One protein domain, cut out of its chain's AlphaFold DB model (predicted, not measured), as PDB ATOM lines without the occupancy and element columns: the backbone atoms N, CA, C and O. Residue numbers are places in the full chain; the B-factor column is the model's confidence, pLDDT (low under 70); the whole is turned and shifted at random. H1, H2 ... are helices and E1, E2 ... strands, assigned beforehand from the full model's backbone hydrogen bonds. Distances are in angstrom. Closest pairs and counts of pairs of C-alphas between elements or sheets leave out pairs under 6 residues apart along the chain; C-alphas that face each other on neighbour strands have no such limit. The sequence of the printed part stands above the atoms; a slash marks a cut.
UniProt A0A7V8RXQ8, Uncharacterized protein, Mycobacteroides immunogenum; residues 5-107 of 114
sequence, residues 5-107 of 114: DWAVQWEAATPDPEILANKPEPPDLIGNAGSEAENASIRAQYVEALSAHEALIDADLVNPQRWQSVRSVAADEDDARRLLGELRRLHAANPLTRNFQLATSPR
ATOM      1  N   ASP A   5     -11.581 -17.693 -55.348       89.75
ATOM      2  CA  ASP A   5     -11.225 -18.313 -54.077       89.75
ATOM      3  C   ASP A   5     -11.577 -19.808 -54.098       89.75
ATOM      4  O   ASP A   5     -12.541 -20.237 -54.746       89.75
ATOM      5  N   TRP A   6     -10.823 -20.614 -53.354       94.50
ATOM      6  CA  TRP A   6     -11.150 -22.022 -53.150       94.50
ATOM      7  C   TRP A   6     -12.338 -22.177 -52.202       94.50
ATOM      8  O   TRP A   6     -12.517 -21.404 -51.263       94.50
ATOM      9  N   ALA A   7     -13.176 -23.178 -52.445       94.81
ATOM     10  CA  ALA A   7     -14.375 -23.412 -51.661       94.81
ATOM     11  C   ALA A   7     -14.732 -24.899 -51.587       94.81
ATOM     12  O   ALA A   7     -14.296 -25.723 -52.392       94.81
ATOM     13  N   VAL A   8     -15.601 -25.226 -50.637       96.75
ATOM     14  CA  VAL A   8     -16.333 -26.490 -50.604       96.75
ATOM     15  C   VAL A   8     -17.795 -26.198 -50.899       96.75
ATOM     16  O   VAL A   8     -18.399 -25.344 -50.251       96.75
ATOM     17  N   GLN A   9     -18.356 -26.900 -51.882       97.25
ATOM     18  CA  GLN A   9     -19.777 -26.858 -52.211       97.25
ATOM     19  C   GLN A   9     -20.449 -28.153 -51.762       97.25
ATOM     20  O   GLN A   9     -19.877 -29.232 -51.904       97.25
ATOM     21  N   TRP A  10     -21.676 -28.049 -51.272       97.56
ATOM     22  CA  TRP A  10     -22.564 -29.185 -51.042       97.56
ATOM     23  C   TRP A  10     -24.011 -28.769 -51.287       97.56
ATOM     24  O   TRP A  10     -24.308 -27.588 -51.473       97.56
ATOM     25  N   GLU A  11     -24.914 -29.737 -51.307       97.75
ATOM     26  CA  GLU A  11     -26.350 -29.486 -51.330       97.75
ATOM     27  C   GLU A  11     -26.920 -29.691 -49.931       97.75
ATOM     28  O   GLU A  11     -26.633 -30.704 -49.290       97.75
ATOM     29  N   ALA A  12     -27.726 -28.739 -49.469       97.31
ATOM     30  CA  ALA A  12     -28.491 -28.836 -48.235       97.31
ATOM     31  C   ALA A  12     -29.984 -28.865 -48.566       97.31
ATOM     32  O   ALA A  12     -30.451 -28.082 -49.399       97.31
ATOM     33  N   ALA A  13     -30.719 -29.771 -47.932       96.88
ATOM     34  CA  ALA A  13     -32.157 -29.872 -48.084       96.88
ATOM     35  C   ALA A  13     -32.885 -29.010 -47.049       96.88
ATOM     36  O   ALA A  13     -32.486 -28.946 -45.887       96.88
ATOM     37  N   THR A  14     -33.992 -28.399 -47.462       95.00
ATOM     38  CA  THR A  14     -34.993 -27.819 -46.559       95.00
ATOM     39  C   THR A  14     -36.299 -28.585 -46.754       95.00
ATOM     40  O   THR A  14     -37.011 -28.275 -47.713       95.00
ATOM     41  N   PRO A  15     -36.592 -29.598 -45.912       93.25
ATOM     42  CA  PRO A  15     -37.837 -30.357 -45.994       93.25
ATOM     43  C   PRO A  15     -39.073 -29.472 -45.830       93.25
ATOM     44  O   PRO A  15     -38.976 -28.339 -45.349       93.25
ATOM     45  N   ASP A  16     -40.237 -29.996 -46.205       92.88
ATOM     46  CA  ASP A  16     -41.503 -29.296 -46.007       92.88
ATOM     47  C   ASP A  16     -41.687 -28.835 -44.544       92.88
ATOM     48  O   ASP A  16     -41.579 -29.659 -43.626       92.88
ATOM     49  N   PRO A  17     -41.974 -27.542 -44.292       91.00
ATOM     50  CA  PRO A  17     -42.197 -27.051 -42.937       91.00
ATOM     51  C   PRO A  17     -43.353 -27.762 -42.225       91.00
ATOM     52  O   PRO A  17     -43.291 -27.904 -41.005       91.00
ATOM     53  N   GLU A  18     -44.374 -28.243 -42.942       93.31
ATOM     54  CA  GLU A  18     -45.466 -29.012 -42.339       93.31
ATOM     55  C   GLU A  18     -44.999 -30.391 -41.871       93.31
ATOM     56  O   GLU A  18     -45.412 -30.844 -40.805       93.31
ATOM     57  N   ILE A  19     -44.097 -31.045 -42.613       92.56
ATOM     58  CA  ILE A  19     -43.484 -32.298 -42.155       92.56
ATOM     59  C   ILE A  19     -42.696 -32.002 -40.884       92.56
ATOM     60  O   ILE A  19     -42.968 -32.618 -39.861       92.56
ATOM     61  N   LEU A  20     -41.800 -31.007 -40.914       90.12
ATOM     62  CA  LEU A  20     -40.951 -30.639 -39.774       90.12
ATOM     63  C   LEU A  20     -41.750 -30.268 -38.516       90.12
ATOM     64  O   LEU A  20     -41.354 -30.645 -37.413       90.12
ATOM     65  N   ALA A  21     -42.869 -29.557 -38.669       92.12
ATOM     66  CA  ALA A  21     -43.741 -29.172 -37.562       92.12
ATOM     67  C   ALA A  21     -44.443 -30.371 -36.902       92.12
ATOM     68  O   ALA A  21     -44.760 -30.311 -35.718       92.12
ATOM     69  N   ASN A  22     -44.650 -31.465 -37.639       91.75
ATOM     70  CA  ASN A  22     -45.302 -32.684 -37.156       91.75
ATOM     71  C   ASN A  22     -44.307 -33.736 -36.641       91.75
ATOM     72  O   ASN A  22     -44.601 -34.934 -36.642       91.75
ATOM     73  N   LYS A  23     -43.106 -33.319 -36.228       93.31
ATOM     74  CA  LYS A  23     -42.142 -34.226 -35.608       93.31
ATOM     75  C   LYS A  23     -42.707 -34.777 -34.290       93.31
ATOM     76  O   LYS A  23     -43.056 -33.980 -33.422       93.31
ATOM     77  N   PRO A  24     -42.753 -36.108 -34.102       94.62
ATOM     78  CA  PRO A  24     -43.181 -36.697 -32.839       94.62
ATOM     79  C   PRO A  24     -42.315 -36.217 -31.674       94.62
ATOM     80  O   PRO A  24     -41.083 -36.198 -31.762       94.62
ATOM     81  N   GLU A  25     -42.963 -35.863 -30.569       94.81
ATOM     82  CA  GLU A  25     -42.288 -35.466 -29.337       94.81
ATOM     83  C   GLU A  25     -42.021 -36.688 -28.446       94.81
ATOM     84  O   GLU A  25     -42.854 -37.600 -28.390       94.81
ATOM     85  N   PRO A  26     -40.872 -36.739 -27.743       94.12
ATOM     86  CA  PRO A  26     -40.615 -37.786 -26.766       94.12
ATOM     87  C   PRO A  26     -41.725 -37.819 -25.704       94.12
ATOM     88  O   PRO A  26     -42.023 -36.778 -25.119       94.12
ATOM     89  N   PRO A  27     -42.325 -38.987 -25.426       91.88
ATOM     90  CA  PRO A  27     -43.436 -39.072 -24.494       91.88
ATOM     91  C   PRO A  27     -42.964 -38.958 -23.043       91.88
ATOM     92  O   PRO A  27     -41.894 -39.459 -22.676       91.88
ATOM     93  N   ASP A  28     -43.822 -38.391 -22.197       93.06
ATOM     94  CA  ASP A  28     -43.654 -38.446 -20.751       93.06
ATOM     95  C   ASP A  28     -43.875 -39.874 -20.245       93.06
ATOM     96  O   ASP A  28     -44.867 -40.533 -20.563       93.06
ATOM     97  N   LEU A  29     -42.931 -40.365 -19.445       92.62
ATOM     98  CA  LEU A  29     -42.995 -41.707 -18.881       92.62
ATOM     99  C   LEU A  29     -43.598 -41.689 -17.483       92.62
ATOM    100  O   LEU A  29     -43.383 -40.776 -16.686       92.62
ATOM    101  N   ILE A  30     -44.301 -42.766 -17.159       93.38
ATOM    102  CA  ILE A  30     -44.937 -42.950 -15.864       93.38
ATOM    103  C   ILE A  30     -43.857 -43.310 -14.839       93.38
ATOM    104  O   ILE A  30     -43.158 -44.314 -14.986       93.38
ATOM    105  N   GLY A  31     -43.723 -42.496 -13.789       91.19
ATOM    106  CA  GLY A  31     -42.689 -42.644 -12.754       91.19
ATOM    107  C   GLY A  31     -42.999 -43.659 -11.645       91.19
ATOM    108  O   GLY A  31     -42.230 -43.777 -10.695       91.19
ATOM    109  N   ASN A  32     -44.126 -44.369 -11.730       92.56
ATOM    110  CA  ASN A  32     -44.573 -45.289 -10.686       92.56
ATOM    111  C   ASN A  32     -43.895 -46.661 -10.805       92.56
ATOM    112  O   ASN A  32     -43.655 -47.174 -11.901       92.56
ATOM    113  N   ALA A  33     -43.636 -47.292  -9.657       84.44
ATOM    114  CA  ALA A  33     -43.149 -48.667  -9.615       84.44
ATOM    115  C   ALA A  33     -44.175 -49.614 -10.266       84.44
ATOM    116  O   ALA A  33     -45.361 -49.567  -9.939       84.44
ATOM    117  N   GLY A  34     -43.714 -50.473 -11.179       88.06
ATOM    118  CA  GLY A  34     -44.561 -51.413 -11.923       88.06
ATOM    119  C   GLY A  34     -45.066 -50.915 -13.285       88.06
ATOM    120  O   GLY A  34     -45.611 -51.714 -14.040       88.06
ATOM    121  N   SER A  35     -44.832 -49.652 -13.660       92.00
ATOM    122  CA  SER A  35     -45.240 -49.101 -14.970       92.00
ATOM    123  C   SER A  35     -44.283 -49.437 -16.125       92.00
ATOM    124  O   SER A  35     -44.384 -48.866 -17.206       92.00
ATOM    125  N   GLU A  36     -43.336 -50.357 -15.933       94.06
ATOM    126  CA  GLU A  36     -42.301 -50.697 -16.923       94.06
ATOM    127  C   GLU A  36     -42.889 -51.211 -18.242       94.06
ATOM    128  O   GLU A  36     -42.470 -50.772 -19.312       94.06
ATOM    129  N   ALA A  37     -43.892 -52.092 -18.176       93.19
ATOM    130  CA  ALA A  37     -44.555 -52.632 -19.364       93.19
ATOM    131  C   ALA A  37     -45.329 -51.552 -20.141       93.19
ATOM    132  O   ALA A  37     -45.318 -51.532 -21.371       93.19
ATOM    133  N   GLU A  38     -45.959 -50.622 -19.424       93.81
ATOM    134  CA  GLU A  38     -46.693 -49.504 -20.015       93.81
ATOM    135  C   GLU A  38     -45.735 -48.493 -20.658       93.81
ATOM    136  O   GLU A  38     -45.884 -48.153 -21.829       93.81
ATOM    137  N   ASN A  39     -44.667 -48.116 -19.950       95.25
ATOM    138  CA  ASN A  39     -43.598 -47.275 -20.483       95.25
ATOM    139  C   ASN A  39     -42.918 -47.905 -21.707       95.25
ATOM    140  O   ASN A  39     -42.532 -47.188 -22.631       95.25
ATOM    141  N   ALA A  40     -42.767 -49.233 -21.745       94.38
ATOM    142  CA  ALA A  40     -42.251 -49.935 -22.917       94.38
ATOM    143  C   ALA A  40     -43.206 -49.813 -24.116       94.38
ATOM    144  O   ALA A  40     -42.747 -49.553 -25.228       94.38
ATOM    145  N   SER A  41     -44.519 -49.934 -23.895       95.19
ATOM    146  CA  SER A  41     -45.526 -49.729 -24.944       95.19
ATOM    147  C   SER A  41     -45.528 -48.288 -25.466       95.19
ATOM    148  O   SER A  41     -45.479 -48.081 -26.676       95.19
ATOM    149  N   ILE A  42     -45.487 -47.297 -24.571       95.25
ATOM    150  CA  ILE A  42     -45.411 -45.868 -24.917       95.25
ATOM    151  C   ILE A  42     -44.159 -45.575 -25.762       95.25
ATOM    152  O   ILE A  42     -44.236 -44.912 -26.796       95.25
ATOM    153  N   ARG A  43     -42.999 -46.122 -25.373       95.62
ATOM    154  CA  ARG A  43     -41.758 -45.995 -26.156       95.62
ATOM    155  C   ARG A  43     -41.873 -46.644 -27.533       95.62
ATOM    156  O   ARG A  43     -41.383 -46.069 -28.497       95.62
ATOM    157  N   ALA A  44     -42.501 -47.817 -27.632       96.06
ATOM    158  CA  ALA A  44     -42.688 -48.498 -28.910       96.06
ATOM    159  C   ALA A  44     -43.549 -47.665 -29.873       96.06
ATOM    160  O   ALA A  44     -43.164 -47.494 -31.026       96.06
ATOM    161  N   GLN A  45     -44.643 -47.077 -29.380       95.69
ATOM    162  CA  GLN A  45     -45.501 -46.185 -30.170       95.69
ATOM    163  C   GLN A  45     -44.747 -44.935 -30.639       95.69
ATOM    164  O   GLN A  45     -44.852 -44.549 -31.800       95.69
ATOM    165  N   TYR A  46     -43.941 -44.326 -29.763       96.75
ATOM    166  CA  TYR A  46     -43.101 -43.189 -30.144       96.75
ATOM    167  C   TYR A  46     -42.082 -43.557 -31.230       96.75
ATOM    168  O   TYR A  46     -41.920 -42.812 -32.191       96.75
ATOM    169  N   VAL A  47     -41.417 -44.710 -31.111       97.06
ATOM    170  CA  VAL A  47     -40.458 -45.186 -32.122       97.06
ATOM    171  C   VAL A  47     -41.146 -45.440 -33.465       97.06
ATOM    172  O   VAL A  47     -40.599 -45.076 -34.503       97.06
ATOM    173  N   GLU A  48     -42.345 -46.023 -33.461       97.00
ATOM    174  CA  GLU A  48     -43.137 -46.226 -34.677       97.00
ATOM    175  C   GLU A  48     -43.526 -44.892 -35.328       97.00
ATOM    176  O   GLU A  48     -43.309 -44.705 -36.526       97.00
ATOM    177  N   ALA A  49     -44.021 -43.935 -34.539       96.31
ATOM    178  CA  ALA A  49     -44.361 -42.601 -35.026       96.31
ATOM    179  C   ALA A  49     -43.134 -41.861 -35.583       96.31
ATOM    180  O   ALA A  49     -43.222 -41.221 -36.632       96.31
ATOM    181  N   LEU A  50     -41.984 -41.964 -34.908       96.56
ATOM    182  CA  LEU A  50     -40.733 -41.358 -35.358       96.56
ATOM    183  C   LEU A  50     -40.276 -41.960 -36.690       96.56
ATOM    184  O   LEU A  50     -39.963 -41.211 -37.609       96.56
ATOM    185  N   SER A  51     -40.322 -43.286 -36.820       96.06
ATOM    186  CA  SER A  51     -40.002 -43.993 -38.066       96.06
ATOM    187  C   SER A  51     -40.922 -43.572 -39.218       96.06
ATOM    188  O   SER A  51     -40.462 -43.294 -40.326       96.06
ATOM    189  N   ALA A  52     -42.228 -43.438 -38.959       96.56
ATOM    190  CA  ALA A  52     -43.178 -42.951 -39.956       96.56
ATOM    191  C   ALA A  52     -42.877 -41.504 -40.388       96.56
ATOM    192  O   ALA A  52     -42.948 -41.183 -41.573       96.56
ATOM    193  N   HIS A  53     -42.507 -40.636 -39.446       95.38
ATOM    194  CA  HIS A  53     -42.107 -39.262 -39.739       95.38
ATOM    195  C   HIS A  53     -40.790 -39.189 -40.533       95.38
ATOM    196  O   HIS A  53     -40.694 -38.421 -41.489       95.38
ATOM    197  N   GLU A  54     -39.793 -40.009 -40.198       94.00
ATOM    198  CA  GLU A  54     -38.541 -40.113 -40.962       94.00
ATOM    199  C   GLU A  54     -38.801 -40.573 -42.406       94.00
ATOM    200  O   GLU A  54     -38.257 -39.989 -43.340       94.00
ATOM    201  N   ALA A  55     -39.728 -41.513 -42.615       95.31
ATOM    202  CA  ALA A  55     -40.142 -41.925 -43.956       95.31
ATOM    203  C   ALA A  55     -40.809 -40.791 -44.765       95.31
ATOM    204  O   ALA A  55     -40.649 -40.733 -45.986       95.31
ATOM    205  N   LEU A  56     -41.537 -39.872 -44.112       95.69
ATOM    206  CA  LEU A  56     -42.086 -38.676 -44.772       95.69
ATOM    207  C   LEU A  56     -40.979 -37.712 -45.206       95.69
ATOM    208  O   LEU A  56     -41.053 -37.163 -46.306       95.69
ATOM    209  N   ILE A  57     -39.951 -37.529 -44.371       94.94
ATOM    210  CA  ILE A  57     -38.769 -36.740 -44.734       94.94
ATOM    211  C   ILE A  57     -38.092 -37.374 -45.949       94.94
ATOM    212  O   ILE A  57     -37.881 -36.688 -46.945       94.94
ATOM    213  N   ASP A  58     -37.812 -38.676 -45.914       94.06
ATOM    214  CA  ASP A  58     -37.155 -39.378 -47.022       94.06
ATOM    215  C   ASP A  58     -37.944 -39.265 -48.334       94.06
ATOM    216  O   ASP A  58     -37.359 -39.031 -49.395       94.06
ATOM    217  N   ALA A  59     -39.274 -39.367 -48.268       94.69
ATOM    218  CA  ALA A  59     -40.140 -39.171 -49.424       94.69
ATOM    219  C   ALA A  59     -40.056 -37.737 -49.982       94.69
ATOM    220  O   ALA A  59     -39.986 -37.555 -51.200       94.69
ATOM    221  N   ASP A  60     -40.020 -36.722 -49.114       94.94
ATOM    222  CA  ASP A  60     -39.896 -35.316 -49.523       94.94
ATOM    223  C   ASP A  60     -38.507 -35.002 -50.106       94.94
ATOM    224  O   ASP A  60     -38.393 -34.240 -51.068       94.94
ATOM    225  N   LEU A  61     -37.445 -35.652 -49.620       94.50
ATOM    226  CA  LEU A  61     -36.076 -35.466 -50.116       94.50
ATOM    227  C   LEU A  61     -35.856 -35.949 -51.560       94.50
ATOM    228  O   LEU A  61     -34.858 -35.569 -52.186       94.50
ATOM    229  N   VAL A  62     -36.785 -36.727 -52.128       94.50
ATOM    230  CA  VAL A  62     -36.793 -37.068 -53.563       94.50
ATOM    231  C   VAL A  62     -37.073 -35.831 -54.427       94.50
ATOM    232  O   VAL A  62     -36.635 -35.771 -55.579       94.50
ATOM    233  N   ASN A  63     -37.755 -34.815 -53.888       93.31
ATOM    234  CA  ASN A  63     -38.057 -33.588 -54.612       93.31
ATOM    235  C   ASN A  63     -36.786 -32.728 -54.795       93.31
ATOM    236  O   ASN A  63     -36.242 -32.208 -53.816       93.31
ATOM    237  N   PRO A  64     -36.326 -32.486 -56.039       92.81
ATOM    238  CA  PRO A  64     -35.126 -31.689 -56.288       92.81
ATOM    239  C   PRO A  64     -35.254 -30.236 -55.812       92.81
ATOM    240  O   PRO A  64     -34.240 -29.620 -55.501       92.81
ATOM    241  N   GLN A  65     -36.470 -29.689 -55.701       94.44
ATOM    242  CA  GLN A  65     -36.694 -28.312 -55.243       94.44
ATOM    243  C   GLN A  65     -36.390 -28.107 -53.753       94.44
ATOM    244  O   GLN A  65     -36.234 -26.967 -53.317       94.44
ATOM    245  N   ARG A  66     -36.277 -29.188 -52.970       93.81
ATOM    246  CA  ARG A  66     -35.867 -29.116 -51.560       93.81
ATOM    247  C   ARG A  66     -34.382 -28.818 -51.404       93.81
ATOM    248  O   ARG A  66     -33.973 -28.378 -50.335       93.81
ATOM    249  N   TRP A  67     -33.584 -29.050 -52.444       96.50
ATOM    250  CA  TRP A  67     -32.131 -28.986 -52.387       96.50
ATOM    251  C   TRP A  67     -31.601 -27.644 -52.876       96.50
ATOM    252  O   TRP A  67     -31.946 -27.167 -53.956       96.50
ATOM    253  N   GLN A  68     -30.702 -27.057 -52.094       97.00
ATOM    254  CA  GLN A  68     -30.028 -25.809 -52.425       97.00
ATOM    255  C   GLN A  68     -28.516 -25.989 -52.348       97.00
ATOM    256  O   GLN A  68     -27.998 -26.642 -51.443       97.00
ATOM    257  N   SER A  69     -27.799 -25.390 -53.298       95.50
ATOM    258  CA  SER A  69     -26.337 -25.368 -53.274       95.50
ATOM    259  C   SER A  69     -25.834 -24.377 -52.229       95.50
ATOM    260  O   SER A  69     -26.141 -23.188 -52.289       95.50
ATOM    261  N   VAL A  70     -25.003 -24.862 -51.315       94.62
ATOM    262  CA  VAL A  70     -24.325 -24.074 -50.287       94.62
ATOM    263  C   VAL A  70     -22.825 -24.118 -50.549       94.62
ATOM    264  O   VAL A  70     -22.298 -25.118 -51.038       94.62
ATOM    265  N   ARG A  71     -22.131 -23.016 -50.255       94.06
ATOM    266  CA  ARG A  71     -20.677 -22.903 -50.408       94.06
ATOM    267  C   ARG A  71     -20.046 -22.306 -49.163       94.06
ATOM    268  O   ARG A  71     -20.545 -21.315 -48.635       94.06
ATOM    269  N   SER A  72     -18.909 -22.866 -48.771       93.38
ATOM    270  CA  SER A  72     -18.015 -22.291 -47.768       93.38
ATOM    271  C   SER A  72     -16.657 -22.021 -48.403       93.38
ATOM    272  O   SER A  72     -16.078 -22.923 -49.008       93.38
ATOM    273  N   VAL A  73     -16.184 -20.779 -48.310       92.50
ATOM    274  CA  VAL A  73     -14.904 -20.338 -48.883       92.50
ATOM    275  C   VAL A  73     -13.769 -20.693 -47.920       92.50
ATOM    276  O   VAL A  73     -13.926 -20.558 -46.708       92.50
ATOM    277  N   ALA A  74     -12.643 -21.139 -48.464       92.00
ATOM    278  CA  ALA A  74     -11.411 -21.443 -47.749       92.00
ATOM    279  C   ALA A  74     -10.294 -20.473 -48.164       92.00
ATOM    280  O   ALA A  74     -10.384 -19.824 -49.206       92.00
ATOM    281  N   ALA A  75      -9.242 -20.374 -47.348       90.31
ATOM    282  CA  ALA A  75      -8.113 -19.486 -47.630       90.31
ATOM    283  C   ALA A  75      -7.318 -19.935 -48.869       90.31
ATOM    284  O   ALA A  75      -6.882 -19.106 -49.665       90.31
ATOM    285  N   ASP A  76      -7.168 -21.249 -49.040       92.94
ATOM    286  CA  ASP A  76      -6.460 -21.880 -50.146       92.94
ATOM    287  C   ASP A  76      -7.023 -23.284 -50.456       92.94
ATOM    288  O   ASP A  76      -8.030 -23.726 -49.891       92.94
ATOM    289  N   GLU A  77      -6.399 -23.973 -51.413       94.62
ATOM    290  CA  GLU A  77      -6.819 -25.299 -51.875       94.62
ATOM    291  C   GLU A  77      -6.657 -26.382 -50.802       94.62
ATOM    292  O   GLU A  77      -7.485 -27.294 -50.708       94.62
ATOM    293  N   ASP A  78      -5.603 -26.298 -49.992       96.50
ATOM    294  CA  ASP A  78      -5.296 -27.303 -48.977       96.50
ATOM    295  C   ASP A  78      -6.266 -27.184 -47.799       96.50
ATOM    296  O   ASP A  78      -6.802 -28.195 -47.328       96.50
ATOM    297  N   ASP A  79      -6.605 -25.957 -47.406       95.88
ATOM    298  CA  ASP A  79      -7.682 -25.692 -46.461       95.88
ATOM    299  C   ASP A  79      -9.045 -26.136 -47.007       95.88
ATOM    300  O   ASP A  79      -9.826 -26.745 -46.271       95.88
ATOM    301  N   ALA A  80      -9.333 -25.924 -48.297       96.19
ATOM    302  CA  ALA A  80     -10.569 -26.415 -48.910       96.19
ATOM    303  C   ALA A  80     -10.650 -27.951 -48.892       96.19
ATOM    304  O   ALA A  80     -11.706 -28.521 -48.604       96.19
ATOM    305  N   ARG A  81      -9.536 -28.648 -49.154       97.62
ATOM    306  CA  ARG A  81      -9.457 -30.117 -49.071       97.62
ATOM    307  C   ARG A  81      -9.679 -30.623 -47.655       97.62
ATOM    308  O   ARG A  81     -10.425 -31.588 -47.464       97.62
ATOM    309  N   ARG A  82      -9.055 -29.980 -46.667       97.62
ATOM    310  CA  ARG A  82      -9.237 -30.314 -45.251       97.62
ATOM    311  C   ARG A  82     -10.691 -30.111 -44.830       97.62
ATOM    312  O   ARG A  82     -11.300 -31.040 -44.299       97.62
ATOM    313  N   LEU A  83     -11.271 -28.960 -45.170       96.69
ATOM    314  CA  LEU A  83     -12.671 -28.640 -44.902       96.69
ATOM    315  C   LEU A  83     -13.628 -29.644 -45.561       96.69
ATOM    316  O   LEU A  83     -14.596 -30.070 -44.937       96.69
ATOM    317  N   LEU A  84     -13.354 -30.079 -46.795       97.81
ATOM    318  CA  LEU A  84     -14.155 -31.104 -47.470       97.81
ATOM    319  C   LEU A  84     -14.166 -32.424 -46.683       97.81
ATOM    320  O   LEU A  84     -15.220 -33.049 -46.539       97.81
ATOM    321  N   GLY A  85     -13.007 -32.849 -46.177       97.62
ATOM    322  CA  GLY A  85     -12.892 -34.042 -45.338       97.62
ATOM    323  C   GLY A  85     -13.672 -33.912 -44.028       97.62
ATOM    324  O   GLY A  85     -14.412 -34.826 -43.658       97.62
ATOM    325  N   GLU A  86     -13.553 -32.764 -43.359       97.00
ATOM    326  CA  GLU A  86     -14.277 -32.455 -42.121       97.00
ATOM    327  C   GLU A  86     -15.796 -32.457 -42.337       97.00
ATOM    328  O   GLU A  86     -16.514 -33.135 -41.602       97.00
ATOM    329  N   LEU A  87     -16.287 -31.786 -43.384       96.69
ATOM    330  CA  LEU A  87     -17.715 -31.711 -43.700       96.69
ATOM    331  C   LEU A  87     -18.301 -33.083 -44.041       96.69
ATOM    332  O   LEU A  87     -19.337 -33.455 -43.494       96.69
ATOM    333  N   ARG A  88     -17.619 -33.880 -44.873       97.06
ATOM    334  CA  ARG A  88     -18.066 -35.249 -45.182       97.06
ATOM    335  C   ARG A  88     -18.146 -36.119 -43.933       97.06
ATOM    336  O   ARG A  88     -19.074 -36.909 -43.804       97.06
ATOM    337  N   ARG A  89     -17.188 -35.978 -43.011       97.00
ATOM    338  CA  ARG A  89     -17.186 -36.723 -41.748       97.00
ATOM    339  C   ARG A  89     -18.314 -36.270 -40.824       97.00
ATOM    340  O   ARG A  89     -19.004 -37.118 -40.268       97.00
ATOM    341  N   LEU A  90     -18.491 -34.961 -40.657       96.50
ATOM    342  CA  LEU A  90     -19.520 -34.383 -39.790       96.50
ATOM    343  C   LEU A  90     -20.931 -34.760 -40.259       96.50
ATOM    344  O   LEU A  90     -21.799 -35.052 -39.443       96.50
ATOM    345  N   HIS A  91     -21.137 -34.795 -41.574       95.75
ATOM    346  CA  HIS A  91     -22.433 -35.033 -42.200       95.75
ATOM    347  C   HIS A  91     -22.638 -36.470 -42.697       95.75
ATOM    348  O   HIS A  91     -23.604 -36.734 -43.405       95.75
ATOM    349  N   ALA A  92     -21.776 -37.418 -42.314       94.75
ATOM    350  CA  ALA A  92     -21.818 -38.790 -42.827       94.75
ATOM    351  C   ALA A  92     -23.168 -39.501 -42.599       94.75
ATOM    352  O   ALA A  92     -23.557 -40.344 -43.399       94.75
ATOM    353  N   ALA A  93     -23.873 -39.148 -41.519       92.62
ATOM    354  CA  ALA A  93     -25.184 -39.693 -41.168       92.62
ATOM    355  C   ALA A  93     -26.330 -38.680 -41.342       92.62
ATOM    356  O   ALA A  93     -27.439 -38.938 -40.887       92.62
ATOM    357  N   ASN A  94     -26.074 -37.510 -41.940       92.81
ATOM    358  CA  ASN A  94     -27.086 -36.471 -42.102       92.81
ATOM    359  C   ASN A  94     -27.744 -36.577 -43.492       92.81
ATOM    360  O   ASN A  94     -27.121 -36.170 -44.478       92.81
ATOM    361  N   PRO A  95     -29.000 -37.055 -43.590       91.19
ATOM    362  CA  PRO A  95     -29.689 -37.203 -44.873       91.19
ATOM    363  C   PRO A  95     -30.034 -35.857 -45.526       91.19
ATOM    364  O   PRO A  95     -30.304 -35.812 -46.719       91.19
ATOM    365  N   LEU A  96     -29.979 -34.746 -44.780       95.00
ATOM    366  CA  LEU A  96     -30.298 -33.402 -45.273       95.00
ATOM    367  C   LEU A  96     -29.125 -32.728 -45.992       95.00
ATOM    368  O   LEU A  96     -29.201 -31.549 -46.334       95.00
ATOM    369  N   THR A  97     -28.022 -33.441 -46.206       96.75
ATOM    370  CA  THR A  97     -26.837 -32.904 -46.874       96.75
ATOM    371  C   THR A  97     -26.221 -33.929 -47.812       96.75
ATOM    372  O   THR A  97     -26.061 -35.088 -47.440       96.75
ATOM    373  N   ARG A  98     -25.830 -33.515 -49.022       96.25
ATOM    374  CA  ARG A  98     -25.209 -34.407 -50.016       96.25
ATOM    375  C   ARG A  98     -24.267 -33.668 -50.967       96.25
ATOM    376  O   ARG A  98     -24.134 -32.450 -50.908       96.25
ATOM    377  N   ASN A  99     -23.628 -34.413 -51.873       96.06
ATOM    378  CA  ASN A  99     -22.854 -33.873 -53.002       96.06
ATOM    379  C   ASN A  99     -21.704 -32.924 -52.607       96.06
ATOM    380  O   ASN A  99     -21.443 -31.925 -53.272       96.06
ATOM    381  N   PHE A 100     -20.989 -33.251 -51.528       97.62
ATOM    382  CA  PHE A 100     -19.814 -32.499 -51.085       97.62
ATOM    383  C   PHE A 100     -18.668 -32.587 -52.099       97.62
ATOM    384  O   PHE A 100     -18.182 -33.687 -52.392       97.62
ATOM    385  N   GLN A 101     -18.178 -31.442 -52.566       97.31
ATOM    386  CA  GLN A 101     -17.107 -31.349 -53.558       97.31
ATOM    387  C   GLN A 101     -16.254 -30.091 -53.383       97.31
ATOM    388  O   GLN A 101     -16.710 -29.083 -52.841       97.31
ATOM    389  N   LEU A 102     -15.018 -30.146 -53.884       96.81
ATOM    390  CA  LEU A 102     -14.216 -28.942 -54.087       96.81
ATOM    391  C   LEU A 102     -14.846 -28.089 -55.183       96.81
ATOM    392  O   LEU A 102     -15.325 -28.603 -56.195       96.81
ATOM    393  N   ALA A 103     -14.815 -26.783 -54.980       94.31
ATOM    394  CA  ALA A 103     -15.282 -25.794 -55.926       94.31
ATOM    395  C   ALA A 103     -14.376 -24.564 -55.873       94.31
ATOM    396  O   ALA A 103     -13.542 -24.407 -54.982       94.31
ATOM    397  N   THR A 104     -14.584 -23.665 -56.822       90.56
ATOM    398  CA  THR A 104     -14.068 -22.304 -56.766       90.56
ATOM    399  C   THR A 104     -15.244 -21.333 -56.696       90.56
ATOM    400  O   THR A 104     -16.342 -21.614 -57.185       90.56
ATOM    401  N   SER A 105     -15.050 -20.204 -56.025       83.75
ATOM    402  CA  SER A 105     -16.053 -19.154 -55.857       83.75
ATOM    403  C   SER A 105     -15.471 -17.820 -56.311       83.75
ATOM    404  O   SER A 105     -14.305 -17.561 -56.024       83.75
ATOM    405  N   PRO A 106     -16.254 -16.938 -56.959       82.00
ATOM    406  CA  PRO A 106     -15.849 -15.548 -57.119       82.00
ATOM    407  C   PRO A 106     -15.509 -14.948 -55.757       82.00
ATOM    408  O   PRO A 106     -16.184 -15.251 -54.761       82.00
ATOM    409  N   ARG A 107     -14.476 -14.104 -55.725       75.12
ATOM    410  CA  ARG A 107     -14.083 -13.398 -54.510       75.12
ATOM    411  C   ARG A 107     -15.229 -12.515 -54.021       75.12
ATOM    412  O   ARG A 107     -15.855 -11.801 -54.802       75.12
TER     413      ARG A 107
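AT A GLANCE: This is residues 5 to 107 of the 114 residues of an uncharacterized protein of Mycobacteroides immunogenum (UniProt A0A7V8RXQ8). A small head, made of a strongly twisted sheet of three strands with the helix H3 over one face and no named helix over the other, continues at one end into a long arm. The long helix H2 runs the length of the arm, beside a stretch of chain that holds the short helix H1 and little other regular structure; the turn at the far tip, residues 32 to 37, sticks out. The printed part has 103 residues with three named helices and three named strands, in the order E1, H1, H2, E2, H3, E3, and the sheet runs E2, E1, E3, antiparallel throughout. The class is mixed, helices and strands; the whole is extended, with a radius of gyration of the C-alphas of 19.9 A and spans of 63 by 29 by 16 A.

HOW THE PARTS SIT: The inner strand of the sheet is E1, residues 5 to 13. Its antiparallel neighbour E2, residues 67 to 73, is an edge strand, with N 10 and O 70 within hydrogen-bond range at 3.0 A. E3, residues 97 to 106, is the other edge strand, antiparallel to E1, with N 7 and O 103 at 2.8 A and N 98 and O 11 at 2.9 A. E3 bends by 75 degrees at residue 102. H3, residues 77 to 90, is on the sheet at a height over the sheet of 8.8 A, over E1 and E3, and runs along the strands, at 4 degrees to E1 on the local plane. The closest C-alphas of E1 and H3 are those of Ala 7 and Ala 80, 5.6 A apart. With H3 on one face, the sheet and helix make two layers. E2, H3 and E3 form a split strand-helix-strand unit, two strands running the same way with E1 between them, and its crossover is right-handed. H2, residues 36 to 61, is not on the sheet; its closest C-alpha to E1 is that of Leu 61, 7.1 A from that of Ala 13. H1, residues 17 to 21, only just touches H2, with 3 pairs of C-alphas within 8 A, the closest being the C-alphas of Ile 19 and Ile 57 at 7.0 A; H2 touches H1 with residues 53 to 57 alone. H2 and H3 are apart. In H1, H2 and H3 every O i to N i+4 pair is within hydrogen-bond range.

IN THESE COORDINATES: E1, residues 5 to 13, begins at C-alpha 5 (-11.225, -18.313, -54.077) and is 24.7 A long. H1, residues 17 to 21, is short. H2, residues 36 to 61, is 37.0 A long, from C-alpha 36 at (-42.301, -50.697, -16.923). E2 covers residues 67 to 73, and H3 covers residues 77 to 90. E3, residues 97 to 106, is 23.0 A from first to last C-alpha and ends at C-alpha 106 (-15.849, -15.548, -57.119).

THE WHOLE: The two C-alphas farthest apart are those of Gly 34 and Arg 107, at 64.7 A. The link H1 to H2 is long, with 14 residues. The printed part has no cut, its mean pLDDT is 94.2, and no printed residue is under 70.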